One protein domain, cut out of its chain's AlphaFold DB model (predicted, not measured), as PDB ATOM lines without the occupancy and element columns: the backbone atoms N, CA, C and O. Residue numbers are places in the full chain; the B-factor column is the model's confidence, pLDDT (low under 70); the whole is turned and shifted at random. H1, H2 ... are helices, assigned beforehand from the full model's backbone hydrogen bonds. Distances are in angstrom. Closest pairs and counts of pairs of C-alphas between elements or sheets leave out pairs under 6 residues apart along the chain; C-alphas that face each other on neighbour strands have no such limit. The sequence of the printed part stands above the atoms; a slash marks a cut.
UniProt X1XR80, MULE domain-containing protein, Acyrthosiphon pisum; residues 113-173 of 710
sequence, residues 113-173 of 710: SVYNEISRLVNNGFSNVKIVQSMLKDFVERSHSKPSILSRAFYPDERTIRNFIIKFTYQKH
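AT A GLANCE: This is residues 113 to 173 of the 710 residues of the protein "MULE domain-containing protein" of Acyrthosiphon pisum (UniProt X1XR80). Helices H2 and H3 meet near their first residues and spread apart as a wide V, and the shorter H1 fills the opening between them. The long link of residues 144 to 157 folds back from the far end of H2 to the start of H3. The printed part has 61 residues with three named helices, H1, H2 and H3 in chain order, and no named strand; its class is all helix. It is compact, with a radius of gyration of the C-alphas of 11.0 A, yet elongated in outline, spanning 35 by 19 by 17 A.

HOW THE PARTS SIT: The longest helix is H3, residues 158 to 173. It touches H1, residues 113 to 123, the same way at a steep tilt of 57 degrees; the closest C-alphas, of Ser 119 and Phe 168, are 6.1 A apart. H3 also touches H2, residues 129 to 143, about perpendicular at 84 degrees. There residues 158 to 162 of H3 alone touch H2, and residues 129 to 133 of H2 alone touch H3; the closest C-alphas, of Val 129 and Arg 162, are 6.1 A apart. H1 and H2 form a helical hairpin and touch, opposite ways at a steep tilt of 44 degrees, with the closest C-alphas, of Leu 121 and Val 132, 6.9 A apart. The helix packing is mostly crossed: of the three touching pairs, 0 are at a shallow tilt. In H1, H2 and H3 every O i to N i+4 pair is within hydrogen-bond range.

IN THESE COORDINATES: H3 is 22.8 A long, from C-alpha 158 at (25.747, -29.301, 30.398) to C-alpha 173 at (39.228, -41.177, 44.459). H2 is 20.6 A long. H1 is 14.8 A long, and its C-alpha 113 stands at (17.908, -32.883, 45.930).

THE WHOLE: The two C-alphas farthest apart, of Ser 145 and His 173, are 35.4 A apart. The printed part has no cut. The link from H1 to H2 is tight, with 5 residues, and that from H2 to H3 is long, with 14. The mean pLDDT of the printed part is 78.0, and residues 123 to 125, 146, 166 and 169 to 173 are under 70.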
ATOM      1  N   SER A 113      18.388 -31.588  46.425       86.94
ATOM      2  CA  SER A 113      17.908 -32.883  45.930       86.94
ATOM      3  C   SER A 113      18.508 -33.236  44.566       86.94
ATOM      4  O   SER A 113      18.932 -34.370  44.354       86.94
ATOM      5  N   VAL A 114      18.643 -32.249  43.679       87.56
ATOM      6  CA  VAL A 114      19.248 -32.396  42.349       87.56
ATOM      7  C   VAL A 114      20.745 -32.652  42.482       87.56
ATOM      8  O   VAL A 114      21.271 -33.555  41.841       87.56
ATOM      9  N   TYR A 115      21.434 -31.937  43.375       86.75
ATOM     10  CA  TYR A 115      22.831 -32.205  43.722       86.75
ATOM     11  C   TYR A 115      23.040 -33.648  44.205       86.75
ATOM     12  O   TYR A 115      23.942 -34.342  43.726       86.75
ATOM     13  N   ASN A 116      22.189 -34.117  45.123       85.44
ATOM     14  CA  ASN A 116      22.249 -35.481  45.648       85.44
ATOM     15  C   ASN A 116      21.960 -36.526  44.564       85.44
ATOM     16  O   ASN A 116      22.631 -37.556  44.519       85.44
ATOM     17  N   GLU A 117      21.024 -36.254  43.656       88.12
ATOM     18  CA  GLU A 117      20.724 -37.156  42.545       88.12
ATOM     19  C   GLU A 117      21.871 -37.209  41.526       88.12
ATOM     20  O   GLU A 117      22.252 -38.296  41.090       88.12
ATOM     21  N   ILE A 118      22.510 -36.074  41.209       84.88
ATOM     22  CA  ILE A 118      23.734 -36.058  40.392       84.88
ATOM     23  C   ILE A 118      24.816 -36.908  41.068       84.88
ATOM     24  O   ILE A 118      25.430 -37.746  40.407       84.88
ATOM     25  N   SER A 119      25.021 -36.738  42.378       80.25
ATOM     26  CA  SER A 119      25.968 -37.547  43.155       80.25
ATOM     27  C   SER A 119      25.641 -39.038  43.052       80.25
ATOM     28  O   SER A 119      26.512 -39.837  42.713       80.25
ATOM     29  N   ARG A 120      24.373 -39.430  43.235       83.19
ATOM     30  CA  ARG A 120      23.904 -40.823  43.128       83.19
ATOM     31  C   ARG A 120      24.141 -41.415  41.737       83.19
ATOM     32  O   ARG A 120      24.656 -42.526  41.619       83.19
ATOM     33  N   LEU A 121      23.796 -40.683  40.677       80.25
ATOM     34  CA  LEU A 121      23.992 -41.115  39.291       80.25
ATOM     35  C   LEU A 121      25.484 -41.291  38.975       80.25
ATOM     36  O   LEU A 121      25.898 -42.326  38.449       80.25
ATOM     37  N   VAL A 122      26.318 -40.328  39.363       76.06
ATOM     38  CA  VAL A 122      27.773 -40.447  39.200       76.06
ATOM     39  C   VAL A 122      28.304 -41.618  40.024       76.06
ATOM     40  O   VAL A 122      29.120 -42.399  39.524       76.06
ATOM     41  N   ASN A 123      27.789 -41.824  41.240       64.00
ATOM     42  CA  ASN A 123      28.115 -42.951  42.113       64.00
ATOM     43  C   ASN A 123      27.831 -44.313  41.480       64.00
ATOM     44  O   ASN A 123      28.707 -45.180  41.516       64.00
ATOM     45  N   ASN A 124      26.738 -44.420  40.731       64.81
ATOM     46  CA  ASN A 124      26.359 -45.611  39.972       64.81
ATOM     47  C   ASN A 124      27.050 -45.754  38.600       64.81
ATOM     48  O   ASN A 124      26.743 -46.673  37.845       64.81
ATOM     49  N   GLY A 125      28.008 -44.881  38.267       61.28
ATOM     50  CA  GLY A 125      28.871 -45.020  37.087       61.28
ATOM     51  C   GLY A 125      28.422 -44.241  35.847       61.28
ATOM     52  O   GLY A 125      29.051 -44.359  34.789       61.28
ATOM     53  N   PHE A 126      27.384 -43.407  35.951       72.69
ATOM     54  CA  PHE A 126      26.957 -42.540  34.855       72.69
ATOM     55  C   PHE A 126      27.907 -41.338  34.715       72.69
ATOM     56  O   PHE A 126      28.035 -40.516  35.615       72.69
ATOM     57  N   SER A 127      28.586 -41.229  33.567       72.50
ATOM     58  CA  SER A 127      29.583 -40.172  33.285       72.50
ATOM     59  C   SER A 127      29.309 -39.378  32.002       72.50
ATOM     60  O   SER A 127      30.006 -38.410  31.697       72.50
ATOM     61  N   ASN A 128      28.290 -39.764  31.228       79.31
ATOM     62  CA  ASN A 128      27.879 -39.034  30.034       79.31
ATOM     63  C   ASN A 128      26.890 -37.929  30.420       79.31
ATOM     64  O   ASN A 128      25.801 -38.226  30.906       79.31
ATOM     65  N   VAL A 129      27.257 -36.675  30.143       82.38
ATOM     66  CA  VAL A 129      26.466 -35.478  30.476       82.38
ATOM     67  C   VAL A 129      25.023 -35.581  29.983       82.38
ATOM     68  O   VAL A 129      24.112 -35.280  30.743       82.38
ATOM     69  N   LYS A 130      24.794 -36.073  28.758       80.38
ATOM     70  CA  LYS A 130      23.442 -36.174  28.185       80.38
ATOM     71  C   LYS A 130      22.590 -37.240  28.866       80.38
ATOM     72  O   LYS A 130      21.394 -37.046  29.038       80.38
ATOM     73  N   ILE A 131      23.210 -38.352  29.267       79.94
ATOM     74  CA  ILE A 131      22.518 -39.420  30.000       79.94
ATOM     75  C   ILE A 131      22.134 -38.911  31.388       79.94
ATOM     76  O   ILE A 131      20.975 -39.008  31.771       79.94
ATOM     77  N   VAL A 132      23.087 -38.302  32.103       81.62
ATOM     78  CA  VAL A 132      22.843 -37.721  33.430       81.62
ATOM     79  C   VAL A 132      21.755 -36.647  33.352       81.62
ATOM     80  O   VAL A 132      20.828 -36.675  34.147       81.62
ATOM     81  N   GLN A 133      21.791 -35.766  32.350       88.19
ATOM     82  CA  GLN A 133      20.768 -34.738  32.147       88.19
ATOM     83  C   GLN A 133      19.373 -35.324  31.887       88.19
ATOM     84  O   GLN A 133      18.398 -34.837  32.452       88.19
ATOM     85  N   SER A 134      19.272 -36.381  31.072       85.12
ATOM     86  CA  SER A 134      18.001 -37.077  30.832       85.12
ATOM     87  C   SER A 134      17.447 -37.688  32.119       85.12
ATOM     88  O   SER A 134      16.279 -37.500  32.434       85.12
ATOM     89  N   MET A 135      18.292 -38.370  32.896       85.94
ATOM     90  CA  MET A 135      17.874 -39.017  34.142       85.94
ATOM     91  C   MET A 135      17.497 -38.003  35.228       85.94
ATOM     92  O   MET A 135      16.564 -38.245  35.988       85.94
ATOM     93  N   LEU A 136      18.176 -36.850  35.278       88.31
ATOM     94  CA  LEU A 136      17.806 -35.743  36.163       88.31
ATOM     95  C   LEU A 136      16.456 -35.148  35.786       88.31
ATOM     96  O   LEU A 136      15.664 -34.852  36.673       88.31
ATOM     97  N   LYS A 137      16.176 -34.996  34.487       86.56
ATOM     98  CA  LYS A 137      14.873 -34.520  34.025       86.56
ATOM     99  C   LYS A 137      13.759 -35.453  34.503       86.56
ATOM    100  O   LYS A 137      12.813 -34.980  35.126       86.56
ATOM    101  N   ASP A 138      13.931 -36.760  34.313       84.94
ATOM    102  CA  ASP A 138      12.960 -37.762  34.768       84.94
ATOM    103  C   ASP A 138      12.809 -37.787  36.298       84.94
ATOM    104  O   ASP A 138      11.744 -38.130  36.806       84.94
ATOM    105  N   PHE A 139      13.877 -37.495  37.047       87.75
ATOM    106  CA  PHE A 139      13.845 -37.392  38.508       87.75
ATOM    107  C   PHE A 139      13.050 -36.162  38.956       87.75
ATOM    108  O   PHE A 139      12.103 -36.293  39.724       87.75
ATOM    109  N   VAL A 140      13.376 -34.982  38.423       86.75
ATOM    110  CA  VAL A 140      12.713 -33.719  38.772       86.75
ATOM    111  C   VAL A 140      11.225 -33.755  38.415       86.75
ATOM    112  O   VAL A 140      10.397 -33.300  39.196       86.75
ATOM    113  N   GLU A 141      10.860 -34.345  37.275       84.31
ATOM    114  CA  GLU A 141       9.455 -34.485  36.864       84.31
ATOM    115  C   GLU A 141       8.648 -35.445  37.754       84.31
ATOM    116  O   GLU A 141       7.425 -35.325  37.823       84.31
ATOM    117  N   ARG A 142       9.311 -36.384  38.444       82.88
ATOM    118  CA  ARG A 142       8.674 -37.334  39.373       82.88
ATOM    119  C   ARG A 142       8.639 -36.845  40.815       82.88
ATOM    120  O   ARG A 142       7.719 -37.198  41.546       82.88
ATOM    121  N   SER A 143       9.654 -36.102  41.237       79.00
ATOM    122  CA  SER A 143       9.880 -35.758  42.642       79.00
ATOM    123  C   SER A 143       9.448 -34.338  43.004       79.00
ATOM    124  O   SER A 143       9.278 -34.045  44.185       79.00
ATOM    125  N   HIS A 144       9.240 -33.468  42.011       79.88
ATOM    126  CA  HIS A 144       8.941 -32.055  42.224       79.88
ATOM    127  C   HIS A 144       7.695 -31.650  41.439       79.88
ATOM    128  O   HIS A 144       7.433 -32.132  40.337       79.88
ATOM    129  N   SER A 145       6.915 -30.724  41.989       73.12
ATOM    130  CA  SER A 145       5.706 -30.182  41.366       73.12
ATOM    131  C   SER A 145       6.056 -29.253  40.195       73.12
ATOM    132  O   SER A 145       6.046 -28.033  40.332       73.12
ATOM    133  N   LYS A 146       6.394 -29.851  39.041       68.75
ATOM    134  CA  LYS A 146       6.679 -29.203  37.741       68.75
ATOM    135  C   LYS A 146       7.417 -27.855  37.865       68.75
ATOM    136  O   LYS A 146       6.861 -26.816  37.499       68.75
ATOM    137  N   PRO A 147       8.666 -27.849  38.364       75.44
ATOM    138  CA  PRO A 147       9.475 -26.638  38.367       75.44
ATOM    139  C   PRO A 147       9.686 -26.121  36.937       75.44
ATOM    140  O   PRO A 147       9.676 -26.884  35.970       75.44
ATOM    141  N   SER A 148       9.879 -24.807  36.789       74.81
ATOM    142  CA  SER A 148      10.122 -24.194  35.477       74.81
ATOM    143  C   SER A 148      11.337 -24.824  34.790       74.81
ATOM    144  O   SER A 148      12.406 -24.932  35.393       74.81
ATOM    145  N   ILE A 149      11.195 -25.162  33.504       70.69
ATOM    146  CA  ILE A 149      12.261 -25.734  32.655       70.69
ATOM    147  C   ILE A 149      13.466 -24.780  32.546       70.69
ATOM    148  O   ILE A 149      14.587 -25.208  32.284       70.69
ATOM    149  N   LEU A 150      13.249 -23.482  32.780       70.94
ATOM    150  CA  LEU A 150      14.292 -22.455  32.763       70.94
ATOM    151  C   LEU A 150      15.066 -22.353  34.090       70.94
ATOM    152  O   LEU A 150      16.077 -21.654  34.152       70.94
ATOM    153  N   SER A 151      14.618 -23.036  35.151       79.00
ATOM    154  CA  SER A 151      15.279 -23.005  36.456       79.00
ATOM    155  C   SER A 151      16.568 -23.816  36.444       79.00
ATOM    156  O   SER A 151      16.539 -25.049  36.420       79.00
ATOM    157  N   ARG A 152      17.716 -23.136  36.545       80.19
ATOM    158  CA  ARG A 152      19.020 -23.815  36.624       80.19
ATOM    159  C   ARG A 152      19.247 -24.563  37.936       80.19
ATOM    160  O   ARG A 152      20.122 -25.424  37.972       80.19
ATOM    161  N   ALA A 153      18.452 -24.286  38.972       79.44
ATOM    162  CA  ALA A 153      18.495 -25.028  40.229       79.44
ATOM    163  C   ALA A 153      18.063 -26.496  40.055       79.44
ATOM    164  O   ALA A 153      18.639 -27.379  40.691       79.44
ATOM    165  N   PHE A 154      17.086 -26.745  39.170       83.00
ATOM    166  CA  PHE A 154      16.527 -28.076  38.894       83.00
ATOM    167  C   PHE A 154      16.981 -28.667  37.558       83.00
ATOM    168  O   PHE A 154      17.188 -29.875  37.455       83.00
ATOM    169  N   TYR A 155      17.203 -27.817  36.555       85.88
ATOM    170  CA  TYR A 155      17.661 -28.201  35.222       85.88
ATOM    171  C   TYR A 155      19.026 -27.559  34.920       85.88
ATOM    172  O   TYR A 155      19.112 -26.597  34.152       85.88
ATOM    173  N   PRO A 156      20.117 -28.057  35.536       84.69
ATOM    174  CA  PRO A 156      21.458 -27.543  35.287       84.69
ATOM    175  C   PRO A 156      21.885 -27.690  33.827       84.69
ATOM    176  O   PRO A 156      21.516 -28.639  33.129       84.69
ATOM    177  N   ASP A 157      22.729 -26.763  33.377       82.88
ATOM    178  CA  ASP A 157      23.313 -26.826  32.042       82.88
ATOM    179  C   ASP A 157      24.399 -27.914  31.923       82.88
ATOM    180  O   ASP A 157      24.936 -28.434  32.908       82.88
ATOM    181  N   GLU A 158      24.754 -28.258  30.680       83.19
ATOM    182  CA  GLU A 158      25.747 -29.301  30.398       83.19
ATOM    183  C   GLU A 158      27.111 -29.027  31.059       83.19
ATOM    184  O   GLU A 158      27.831 -29.963  31.419       83.19
ATOM    185  N   ARG A 159      27.489 -27.750  31.219       79.94
ATOM    186  CA  ARG A 159      28.762 -27.353  31.834       79.94
ATOM    187  C   ARG A 159      28.747 -27.620  33.335       79.94
ATOM    188  O   ARG A 159      29.709 -28.170  33.864       79.94
ATOM    189  N   THR A 160      27.654 -27.278  34.001       81.38
ATOM    190  CA  THR A 160      27.449 -27.474  35.437       81.38
ATOM    191  C   THR A 160      27.388 -28.960  35.774       81.38
ATOM    192  O   THR A 160      28.106 -29.416  36.664       81.38
ATOM    193  N   ILE A 161      26.636 -29.745  34.994       83.31
ATOM    194  CA  ILE A 161      26.601 -31.209  35.127       83.31
ATOM    195  C   ILE A 161      28.005 -31.792  34.942       83.31
ATOM    196  O   ILE A 161      28.438 -32.613  35.745       83.31
ATOM    197  N   ARG A 162      28.755 -31.347  33.925       78.44
ATOM    198  CA  ARG A 162      30.138 -31.796  33.711       78.44
ATOM    199  C   ARG A 162      31.033 -31.485  34.912       78.44
ATOM    200  O   ARG A 162      31.786 -32.360  35.329       78.44
ATOM    201  N   ASN A 163      30.938 -30.284  35.475       74.06
ATOM    202  CA  ASN A 163      31.714 -29.893  36.650       74.06
ATOM    203  C   ASN A 163      31.365 -30.747  37.877       74.06
ATOM    204  O   ASN A 163      32.271 -31.165  38.592       74.06
ATOM    205  N   PHE A 164      30.087 -31.071  38.100       80.88
ATOM    206  CA  PHE A 164      29.697 -31.984  39.178       80.88
ATOM    207  C   PHE A 164      30.130 -33.423  38.931       80.88
ATOM    208  O   PHE A 164      30.608 -34.060  39.860       80.88
ATOM    209  N   ILE A 165      30.027 -33.931  37.698       74.69
ATOM    210  CA  ILE A 165      30.566 -35.251  37.343       74.69
ATOM    211  C   ILE A 165      32.050 -35.300  37.695       74.69
ATOM    212  O   ILE A 165      32.477 -36.245  38.349       74.69
ATOM    213  N   ILE A 166      32.819 -34.275  37.320       65.00
ATOM    214  CA  ILE A 166      34.233 -34.156  37.684       65.00
ATOM    215  C   ILE A 166      34.383 -34.146  39.213       65.00
ATOM    216  O   ILE A 166      35.071 -35.012  39.744       65.00
ATOM    217  N   LYS A 167      33.687 -33.247  39.923       73.19
ATOM    218  CA  LYS A 167      33.741 -33.113  41.390       73.19
ATOM    219  C   LYS A 167      33.450 -34.431  42.116       73.19
ATOM    220  O   LYS A 167      34.245 -34.863  42.940       73.19
ATOM    221  N   PHE A 168      32.334 -35.085  41.805       72.50
ATOM    222  CA  PHE A 168      31.937 -36.343  42.436       72.50
ATOM    223  C   PHE A 168      32.843 -37.504  42.025       72.50
ATOM    224  O   PHE A 168      33.122 -38.376  42.841       72.50
ATOM    225  N   THR A 169      33.359 -37.506  40.792       63.91
ATOM    226  CA  THR A 169      34.377 -38.483  40.379       63.91
ATOM    227  C   THR A 169      35.643 -38.321  41.218       63.91
ATOM    228  O   THR A 169      36.140 -39.329  41.704       63.91
ATOM    229  N   TYR A 170      36.109 -37.089  41.457       60.56
ATOM    230  CA  TYR A 170      37.241 -36.801  42.350       60.56
ATOM    231  C   TYR A 170      36.972 -37.228  43.796       60.56
ATOM    232  O   TYR A 170      37.814 -37.875  44.406       60.56
ATOM    233  N   GLN A 171      35.775 -36.967  44.328       64.25
ATOM    234  CA  GLN A 171      35.399 -37.417  45.676       64.25
ATOM    235  C   GLN A 171      35.425 -38.949  45.819       64.25
ATOM    236  O   GLN A 171      35.727 -39.463  46.891       64.25
ATOM    237  N   LYS A 172      35.196 -39.710  44.740       59.97
ATOM    238  CA  LYS A 172      35.377 -41.171  44.765       59.97
ATOM    239  C   LYS A 172      36.831 -41.627  44.832       59.97
ATOM    240  O   LYS A 172      37.062 -42.750  45.278       59.97
ATOM    241  N   HIS A 173      37.797 -40.822  44.371       55.03
ATOM    242  CA  HIS A 173      39.228 -41.177  44.459       55.03
ATOM    243  C   HIS A 173      39.636 -41.433  45.912       55.03
ATOM    244  O   HIS A 173      40.548 -42.205  46.172       55.03
TER     245      HIS A 173